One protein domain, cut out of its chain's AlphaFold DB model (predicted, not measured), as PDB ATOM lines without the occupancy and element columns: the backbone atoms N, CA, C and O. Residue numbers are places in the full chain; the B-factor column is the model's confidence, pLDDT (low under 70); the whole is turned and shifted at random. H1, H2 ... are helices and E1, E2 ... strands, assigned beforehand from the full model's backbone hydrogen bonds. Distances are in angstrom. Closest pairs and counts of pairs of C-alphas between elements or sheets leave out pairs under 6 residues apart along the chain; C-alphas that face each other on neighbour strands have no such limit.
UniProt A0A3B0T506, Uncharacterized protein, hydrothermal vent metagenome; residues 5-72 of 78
ATOM      1  N   THR A   5      35.805 160.326 269.044       82.44
ATOM      2  CA  THR A   5      36.300 159.198 269.829       82.44
ATOM      3  C   THR A   5      35.344 158.015 269.729       82.44
ATOM      4  O   THR A   5      34.137 158.169 269.911       82.44
ATOM      5  N   SER A   6      35.866 156.822 269.448       80.94
ATOM      6  CA  SER A   6      35.079 155.585 269.509       80.94
ATOM      7  C   SER A   6      35.838 154.486 270.238       80.94
ATOM      8  O   SER A   6      37.047 154.576 270.465       80.94
ATOM      9  N   ASP A   7      35.126 153.412 270.564       80.25
ATOM     10  CA  ASP A   7      35.761 152.172 270.984       80.25
ATOM     11  C   ASP A   7      36.489 151.491 269.805       80.25
ATOM     12  O   ASP A   7      36.464 151.946 268.654       80.25
ATOM     13  N   TYR A   8      37.147 150.371 270.098       82.50
ATOM     14  CA  TYR A   8      37.863 149.558 269.111       82.50
ATOM     15  C   TYR A   8      36.929 148.669 268.271       82.50
ATOM     16  O   TYR A   8      37.332 147.599 267.814       82.50
ATOM     17  N   TRP A   9      35.659 149.050 268.091       83.56
ATOM     18  CA  TRP A   9      34.756 148.292 267.237       83.56
ATOM     19  C   TRP A   9      35.077 148.528 265.757       83.56
ATOM     20  O   TRP A   9      35.050 149.656 265.260       83.56
ATOM     21  N   LYS A  10      35.322 147.434 265.026       84.69
ATOM     22  CA  LYS A  10      35.824 147.446 263.640       84.69
ATOM     23  C   LYS A  10      34.946 148.237 262.662       84.69
ATOM     24  O   LYS A  10      35.454 148.778 261.687       84.69
ATOM     25  N   ALA A  11      33.638 148.340 262.910       86.00
ATOM     26  CA  ALA A  11      32.762 149.111 262.028       86.00
ATOM     27  C   ALA A  11      33.068 150.621 262.064       86.00
ATOM     28  O   ALA A  11      32.911 151.291 261.045       86.00
ATOM     29  N   TYR A  12      33.563 151.168 263.181       83.12
ATOM     30  CA  TYR A  12      33.872 152.599 263.250       83.12
ATOM     31  C   TYR A  12      35.076 152.978 262.391       83.12
ATOM     32  O   TYR A  12      35.055 154.041 261.784       83.12
ATOM     33  N   GLU A  13      36.054 152.083 262.231       83.88
ATOM     34  CA  GLU A  13      37.192 152.298 261.321       83.88
ATOM     35  C   GLU A  13      36.766 152.428 259.854       83.88
ATOM     36  O   GLU A  13      37.447 153.076 259.063       83.88
ATOM     37  N   THR A  14      35.641 151.808 259.482       85.62
ATOM     38  CA  THR A  14      35.098 151.890 258.118       85.62
ATOM     39  C   THR A  14      34.205 153.107 257.890       85.62
ATOM     40  O   THR A  14      34.019 153.515 256.748       85.62
ATOM     41  N   ILE A  15      33.648 153.683 258.959       87.56
ATOM     42  CA  ILE A  15      32.651 154.761 258.884       87.56
ATOM     43  C   ILE A  15      33.294 156.126 259.159       87.56
ATOM     44  O   ILE A  15      32.949 157.115 258.514       87.56
ATOM     45  N   VAL A  16      34.215 156.200 260.122       85.56
ATOM     46  CA  VAL A  16      34.816 157.456 260.578       85.56
ATOM     47  C   VAL A  16      36.114 157.719 259.808       85.56
ATOM     48  O   VAL A  16      36.987 156.852 259.755       85.56
ATOM     49  N   PRO A  17      36.303 158.917 259.218       88.81
ATOM     50  CA  PRO A  17      37.554 159.261 258.552       88.81
ATOM     51  C   PRO A  17      38.754 159.152 259.503       88.81
ATOM     52  O   PRO A  17      38.776 159.817 260.539       88.81
ATOM     53  N   LYS A  18      39.792 158.394 259.116       83.44
ATOM     54  CA  LYS A  18      40.997 158.154 259.941       83.44
ATOM     55  C   LYS A  18      41.646 159.432 260.479       83.44
ATOM     56  O   LYS A  18      42.122 159.449 261.603       83.44
ATOM     57  N   ALA A  19      41.618 160.520 259.706       85.56
ATOM     58  CA  ALA A  19      42.177 161.815 260.108       85.56
ATOM     59  C   ALA A  19      41.458 162.471 261.306       85.56
ATOM     60  O   ALA A  19      41.991 163.403 261.901       85.56
ATOM     61  N   LYS A  20      40.243 162.021 261.640       85.38
ATOM     62  CA  LYS A  20      39.409 162.546 262.735       85.38
ATOM     63  C   LYS A  20      39.061 161.484 263.778       85.38
ATOM     64  O   LYS A  20      38.354 161.789 264.738       85.38
ATOM     65  N   HIS A  21      39.516 160.249 263.579       87.81
ATOM     66  CA  HIS A  21      39.139 159.106 264.394       87.81
ATOM     67  C   HIS A  21      40.194 158.838 265.459       87.81
ATOM     68  O   HIS A  21      41.335 158.508 265.142       87.81
ATOM     69  N   VAL A  22      39.803 158.954 266.725       85.31
ATOM     70  CA  VAL A  22      40.644 158.567 267.860       85.31
ATOM     71  C   VAL A  22      39.993 157.373 268.543       85.31
ATOM     72  O   VAL A  22      38.919 157.487 269.126       85.31
ATOM     73  N   GLN A  23      40.622 156.206 268.474       82.81
ATOM     74  CA  GLN A  23      40.134 155.034 269.198       82.81
ATOM     75  C   GLN A  23      40.691 155.038 270.618       82.81
ATOM     76  O   GLN A  23      41.905 155.035 270.821       82.81
ATOM     77  N   SER A  24      39.804 155.044 271.607       82.75
ATOM     78  CA  SER A  24      40.189 154.999 273.014       82.75
ATOM     79  C   SER A  24      39.096 154.353 273.852       82.75
ATOM     80  O   SER A  24      37.907 154.574 273.637       82.75
ATOM     81  N   LYS A  25      39.514 153.576 274.853       77.50
ATOM     82  CA  LYS A  25      38.640 153.056 275.917       77.50
ATOM     83  C   LYS A  25      38.721 153.866 277.213       77.50
ATOM     84  O   LYS A  25      38.032 153.533 278.174       77.50
ATOM     85  N   ALA A  26      39.554 154.907 277.257       78.81
ATOM     86  CA  ALA A  26      39.843 155.647 278.486       78.81
ATOM     87  C   ALA A  26      38.578 156.252 279.121       78.81
ATOM     88  O   ALA A  26      38.431 156.255 280.339       78.81
ATOM     89  N   GLU A  27      37.634 156.706 278.297       76.44
ATOM     90  CA  GLU A  27      36.398 157.343 278.762       76.44
ATOM     91  C   GLU A  27      35.232 156.356 278.921       76.44
ATOM     92  O   GLU A  27      34.238 156.671 279.581       76.44
ATOM     93  N   THR A  28      35.349 155.143 278.367       82.12
ATOM     94  CA  THR A  28      34.271 154.142 278.360       82.12
ATOM     95  C   THR A  28      33.856 153.765 279.777       82.12
ATOM     96  O   THR A  28      32.664 153.738 280.073       82.12
ATOM     97  N   PHE A  29      34.825 153.571 280.676       85.88
ATOM     98  CA  PHE A  29      34.558 153.252 282.079       85.88
ATOM     99  C   PHE A  29      33.681 154.317 282.758       85.88
ATOM    100  O   PHE A  29      32.695 154.000 283.424       85.88
ATOM    101  N   THR A  30      33.996 155.594 282.535       88.31
ATOM    102  CA  THR A  30      33.242 156.721 283.094       88.31
ATOM    103  C   THR A  30      31.824 156.771 282.527       88.31
ATOM    104  O   THR A  30      30.857 156.886 283.283       88.31
ATOM    105  N   VAL A  31      31.675 156.632 281.206       87.38
ATOM    106  CA  VAL A  31      30.370 156.646 280.523       87.38
ATOM    107  C   VAL A  31      29.483 155.490 280.992       87.38
ATOM    108  O   VAL A  31      28.303 155.687 281.294       87.38
ATOM    109  N   GLU A  32      30.034 154.284 281.096       89.44
ATOM    110  CA  GLU A  32      29.322 153.108 281.599       89.44
ATOM    111  C   GLU A  32      28.916 153.270 283.066       89.44
ATOM    112  O   GLU A  32      27.769 152.975 283.420       89.44
ATOM    113  N   GLY A  33      29.807 153.821 283.896       93.25
ATOM    114  CA  GLY A  33      29.529 154.154 285.291       93.25
ATOM    115  C   GLY A  33      28.337 155.104 285.438       93.25
ATOM    116  O   GLY A  33      27.392 154.806 286.173       93.25
ATOM    117  N   TYR A  34      28.314 156.205 284.680       93.38
ATOM    118  CA  TYR A  34      27.182 157.141 284.681       93.38
ATOM    119  C   TYR A  34      25.899 156.515 284.130       93.38
ATOM    120  O   TYR A  34      24.821 156.714 284.691       93.38
ATOM    121  N   ASN A  35      25.985 155.710 283.072       91.69
ATOM    122  CA  ASN A  35      24.827 154.999 282.536       91.69
ATOM    123  C   ASN A  35      24.224 154.022 283.558       91.69
ATOM    124  O   ASN A  35      22.999 153.907 283.656       91.69
ATOM    125  N   SER A  36      25.060 153.333 284.335       92.94
ATOM    126  CA  SER A  36      24.618 152.489 285.449       92.94
ATOM    127  C   SER A  36      23.943 153.322 286.544       92.94
ATOM    128  O   SER A  36      22.810 153.028 286.936       92.94
ATOM    129  N   LEU A  37      24.570 154.433 286.949       95.06
ATOM    130  CA  LEU A  37      24.043 155.378 287.939       95.06
ATOM    131  C   LEU A  37      22.646 155.894 287.556       95.06
ATOM    132  O   LEU A  37      21.714 155.857 288.362       95.06
ATOM    133  N   PHE A  38      22.474 156.336 286.309       94.00
ATOM    134  CA  PHE A  38      21.187 156.826 285.827       94.00
ATOM    135  C   PHE A  38      20.117 155.738 285.827       94.00
ATOM    136  O   PHE A  38      18.982 156.024 286.202       94.00
ATOM    137  N   ARG A  39      20.446 154.500 285.435       92.75
ATOM    138  CA  ARG A  39      19.486 153.379 285.442       92.75
ATOM    139  C   ARG A  39      19.120 152.921 286.846       92.75
ATOM    140  O   ARG A  39      18.017 152.405 287.034       92.75
ATOM    141  N   HIS A  40      20.024 153.111 287.803       93.56
ATOM    142  CA  HIS A  40      19.785 152.814 289.206       93.56
ATOM    143  C   HIS A  40      18.783 153.798 289.823       93.56
ATOM    144  O   HIS A  40      17.769 153.375 290.373       93.56
ATOM    145  N   TYR A  41      19.018 155.107 289.675       94.25
ATOM    146  CA  TYR A  41      18.198 156.128 290.337       94.25
ATOM    147  C   TYR A  41      16.975 156.577 289.536       94.25
ATOM    148  O   TYR A  41      15.933 156.889 290.111       94.25
ATOM    149  N   LEU A  42      17.067 156.626 288.208       93.75
ATOM    150  CA  LEU A  42      15.983 157.100 287.353       93.75
ATOM    151  C   LEU A  42      15.316 155.904 286.677       93.75
ATOM    152  O   LEU A  42      15.723 155.477 285.600       93.75
ATOM    153  N   ALA A  43      14.209 155.407 287.239       91.38
ATOM    154  CA  ALA A  43      13.441 154.302 286.644       91.38
ATOM    155  C   ALA A  43      13.073 154.544 285.164       91.38
ATOM    156  O   ALA A  43      12.932 153.597 284.383       91.38
ATOM    157  N   ARG A  44      12.973 155.822 284.774       90.31
ATOM    158  CA  ARG A  44      12.652 156.247 283.413       90.31
ATOM    159  C   ARG A  44      13.755 156.043 282.370       90.31
ATOM    160  O   ARG A  44      13.480 156.046 281.178       90.31
ATOM    161  N   THR A  45      14.998 155.855 282.807       90.88
ATOM    162  CA  THR A  45      16.134 155.540 281.925       90.88
ATOM    163  C   THR A  45      16.313 154.024 281.751       90.88
ATOM    164  O   THR A  45      17.074 153.583 280.892       90.88
ATOM    165  N   ARG A  46      15.576 153.211 282.531       89.00
ATOM    166  CA  ARG A  46      15.639 151.742 282.520       89.00
ATOM    167  C   ARG A  46      14.621 151.085 281.582       89.00
ATOM    168  O   ARG A  46      14.980 150.150 280.877       89.00
ATOM    169  N   ARG A  47      13.348 151.514 281.583       81.19
ATOM    170  CA  ARG A  47      12.269 150.860 280.803       81.19
ATOM    171  C   ARG A  47      11.584 151.804 279.816       81.19
ATOM    172  O   ARG A  47      10.692 152.554 280.202       81.19
ATOM    173  N   LYS A  48      11.889 151.641 278.524       82.12
ATOM    174  CA  LYS A  48      11.320 152.446 277.425       82.12
ATOM    175  C   LYS A  48       9.798 152.310 277.247       82.12
ATOM    176  O   LYS A  48       9.176 153.237 276.753       82.12
ATOM    177  N   SER A  49       9.190 151.192 277.655       86.69
ATOM    178  CA  SER A  49       7.769 150.905 277.385       86.69
ATOM    179  C   SER A  49       6.782 151.373 278.461       86.69
ATOM    180  O   SER A  49       5.612 151.569 278.158       86.69
ATOM    181  N   LYS A  50       7.220 151.537 279.717       83.50
ATOM    182  CA  LYS A  50       6.320 151.855 280.849       83.50
ATOM    183  C   LYS A  50       6.661 153.159 281.554       83.50
ATOM    184  O   LYS A  50       5.771 153.888 281.968       83.50
ATOM    185  N   CYS A  51       7.947 153.446 281.704       85.81
ATOM    186  CA  CYS A  51       8.421 154.608 282.434       85.81
ATOM    187  C   CYS A  51       9.270 155.418 281.463       85.81
ATOM    188  O   CYS A  51      10.481 155.276 281.445       85.81
ATOM    189  N   TYR A  52       8.646 156.223 280.610       88.06
ATOM    190  CA  TYR A  52       9.363 157.071 279.660       88.06
ATOM    191  C   TYR A  52       9.022 158.544 279.885       88.06
ATOM    192  O   TYR A  52       7.994 158.895 280.469       88.06
ATOM    193  N   SER A  53       9.923 159.426 279.462       89.38
ATOM    194  CA  SER A  53       9.671 160.864 279.453       89.38
ATOM    195  C   SER A  53       8.858 161.244 278.227       89.38
ATOM    196  O   SER A  53       9.263 160.933 277.114       89.38
ATOM    197  N   LYS A  54       7.754 161.969 278.423       90.88
ATOM    198  CA  LYS A  54       7.008 162.609 277.324       90.88
ATOM    199  C   LYS A  54       7.574 163.977 276.926       90.88
ATOM    200  O   LYS A  54       7.237 164.494 275.875       90.88
ATOM    201  N   SER A  55       8.435 164.552 277.766       92.81
ATOM    202  CA  SER A  55       9.111 165.828 277.527       92.81
ATOM    203  C   SER A  55      10.619 165.641 277.651       92.81
ATOM    204  O   SER A  55      11.099 165.073 278.639       92.81
ATOM    205  N   LYS A  56      11.352 166.133 276.647       93.88
ATOM    206  CA  LYS A  56      12.819 166.163 276.639       93.88
ATOM    207  C   LYS A  56      13.348 167.023 277.788       93.88
ATOM    208  O   LYS A  56      14.177 166.554 278.559       93.88
ATOM    209  N   GLN A  57      12.757 168.200 277.985       96.56
ATOM    210  CA  GLN A  57      13.098 169.106 279.082       96.56
ATOM    211  C   GLN A  57      12.949 168.425 280.451       96.56
ATOM    212  O   GLN A  57      13.826 168.523 281.302       96.56
ATOM    213  N   MET A  58      11.879 167.648 280.661       94.50
ATOM    214  CA  MET A  58      11.703 166.916 281.923       94.50
ATOM    215  C   MET A  58      12.738 165.811 282.126       94.50
ATOM    216  O   MET A  58      13.034 165.462 283.269       94.50
ATOM    217  N   LEU A  59      13.254 165.205 281.054       93.81
ATOM    218  CA  LEU A  59      14.346 164.238 281.153       93.81
ATOM    219  C   LEU A  59      15.640 164.935 281.587       93.81
ATOM    220  O   LEU A  59      16.276 164.470 282.530       93.81
ATOM    221  N   GLU A  60      15.968 166.061 280.951       95.31
ATOM    222  CA  GLU A  60      17.150 166.878 281.253       95.31
ATOM    223  C   GLU A  60      17.128 167.372 282.704       95.31
ATOM    224  O   GLU A  60      18.068 167.118 283.454       95.31
ATOM    225  N   LEU A  61      16.011 167.958 283.151       95.12
ATOM    226  CA  LEU A  61      15.841 168.405 284.537       95.12
ATOM    227  C   LEU A  61      15.970 167.255 285.545       95.12
ATOM    228  O   LEU A  61      16.566 167.433 286.602       95.12
ATOM    229  N   SER A  62      15.465 166.057 285.222       94.25
ATOM    230  CA  SER A  62      15.609 164.883 286.101       94.25
ATOM    231  C   SER A  62      17.075 164.462 286.258       94.25
ATOM    232  O   SER A  62      17.498 164.082 287.349       94.25
ATOM    233  N   MET A  63      17.844 164.501 285.166       95.12
ATOM    234  CA  MET A  63      19.273 164.178 285.180       95.12
ATOM    235  C   MET A  63      20.065 165.229 285.961       95.12
ATOM    236  O   MET A  63      20.860 164.861 286.824       95.12
ATOM    237  N   LEU A  64      19.804 166.518 285.718       95.12
ATOM    238  CA  LEU A  64      20.435 167.625 286.441       95.12
ATOM    239  C   LEU A  64      20.136 167.561 287.938       95.12
ATOM    240  O   LEU A  64      21.054 167.654 288.747       95.12
ATOM    241  N   LEU A  65      18.879 167.322 288.316       95.19
ATOM    242  CA  LEU A  65      18.480 167.192 289.717       95.19
ATOM    243  C   LEU A  65      19.249 166.067 290.427       95.19
ATOM    244  O   LEU A  65      19.721 166.254 291.548       95.19
ATOM    245  N   LEU A  66      19.416 164.913 289.771       95.12
ATOM    246  CA  LEU A  66      20.212 163.807 290.310       95.12
ATOM    247  C   LEU A  66      21.682 164.207 290.502       95.12
ATOM    248  O   LEU A  66      22.271 163.875 291.531       95.12
ATOM    249  N   MET A  67      22.265 164.923 289.537       95.31
ATOM    250  CA  MET A  67      23.650 165.392 289.629       95.31
ATOM    251  C   MET A  67      23.830 166.404 290.752       95.31
ATOM    252  O   MET A  67      24.735 166.247 291.568       95.31
ATOM    253  N   HIS A  68      22.932 167.382 290.865       94.69
ATOM    254  CA  HIS A  68      22.970 168.352 291.953       94.69
ATOM    255  C   HIS A  68      22.824 167.688 293.322       94.69
ATOM    256  O   HIS A  68      23.573 168.026 294.239       94.69
ATOM    257  N   LYS A  69      21.923 166.700 293.447       93.94
ATOM    258  CA  LYS A  69      21.772 165.902 294.671       93.94
ATOM    259  C   LYS A  69      23.071 165.196 295.037       93.94
ATOM    260  O   LYS A  69      23.502 165.266 296.178       93.94
ATOM    261  N   ARG A  70      23.695 164.514 294.075       92.75
ATOM    262  CA  ARG A  70      24.925 163.743 294.299       92.75
ATOM    263  C   ARG A  70      26.128 164.631 294.617       92.75
ATOM    264  O   ARG A  70      26.992 164.223 295.380       92.75
ATOM    265  N   ASN A  71      26.155 165.833 294.051       93.50
ATOM    266  CA  ASN A  71      27.198 166.822 294.298       93.50
ATOM    267  C   ASN A  71      26.927 167.675 295.550       93.50
ATOM    268  O   ASN A  71      27.699 168.586 295.815       93.50
ATOM    269  N   ASN A  72      25.842 167.420 296.297       91.88
ATOM    270  CA  ASN A  72      25.418 168.221 297.454       91.88
ATOM    271  C   ASN A  72      25.289 169.725 297.142       91.88
ATOM    272  O   ASN A  72      25.597 170.574 297.967       91.88
TER     273      ASN A  72
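Overview. This is residues 5 to 72 of the 78 residues of an uncharacterized protein of hydrothermal vent metagenome (UniProt A0A3B0T506). Two small ends are joined by one helix, H2, whose residues 29 to 34 stand free between them: at one end a small head of residues 5 to 23 holds the short helix H1 and the short strand E1, and at the other end the long helix H4 lies crosswise near the last part of H2, with the short H3 at the corner. The contacts between the parts are few. The printed part has 68 residues with four named helices and one named strand, in the order H1, E1, H2, H3, H4, and its class is mostly helix. It is only just loose, close to extended, with a radius of gyration of the C-alphas of 16.0 A and spans of 39 by 30 by 19 A.

Along the chain. H1 is residues 10 to 15 and begins with C-alpha 10 at (35.824, 147.446, 263.640). E1 is residues 21 to 23. H2 is residues 28 to 41, 20.1 A from first to last C-alpha, and begins with C-alpha 28 at (34.271, 154.142, 278.360). H3 is residues 43 to 46, 5.3 A long. H4, the longest helix with 15 residues, is residues 56 to 70, 21.5 A long, and ends with C-alpha 70 at (24.925, 163.743, 294.299).

Arrangement. Residues 5 to 6 pair with residues 22 to 23 of E1, parallel, in a short pairing; E1 pairs with no named strand. The closest C-alphas of H1 and E1 are those of Glu 13 and His 21, 7.7 A apart. H1 touches no helix. E1 and H2 are apart, though they follow each other. H2 and H3 touch only at the corner by their link, H2 with residues 38 to 40 alone; their closest C-alphas, those of Arg 39 and Arg 46, are 5.1 A apart. H2 and H4 are close but not clearly touching, with the C-alphas of Phe 38 and Met 63 closest at 7.6 A. Their lines are about perpendicular, at 82 degrees. H3 and H4 are only just apart, their closest C-alphas 8.5 A from each other. In H2 and H4 every O i to N i+4 pair is within hydrogen-bond range; in H1 it is 1 of 2, and H3 is too short for such a pair.

Size, cuts and confidence. The C-alphas farthest apart in the domain are those of Thr 14 and Asn 72, at 43.7 A. The printed part has no cut. The links H1 to E1, E1 to H2 and H2 to H3 are tight, and the link H3 to H4, with 9 residues, is short. The mean pLDDT of the printed part is 88.8, and no printed residue is under 70.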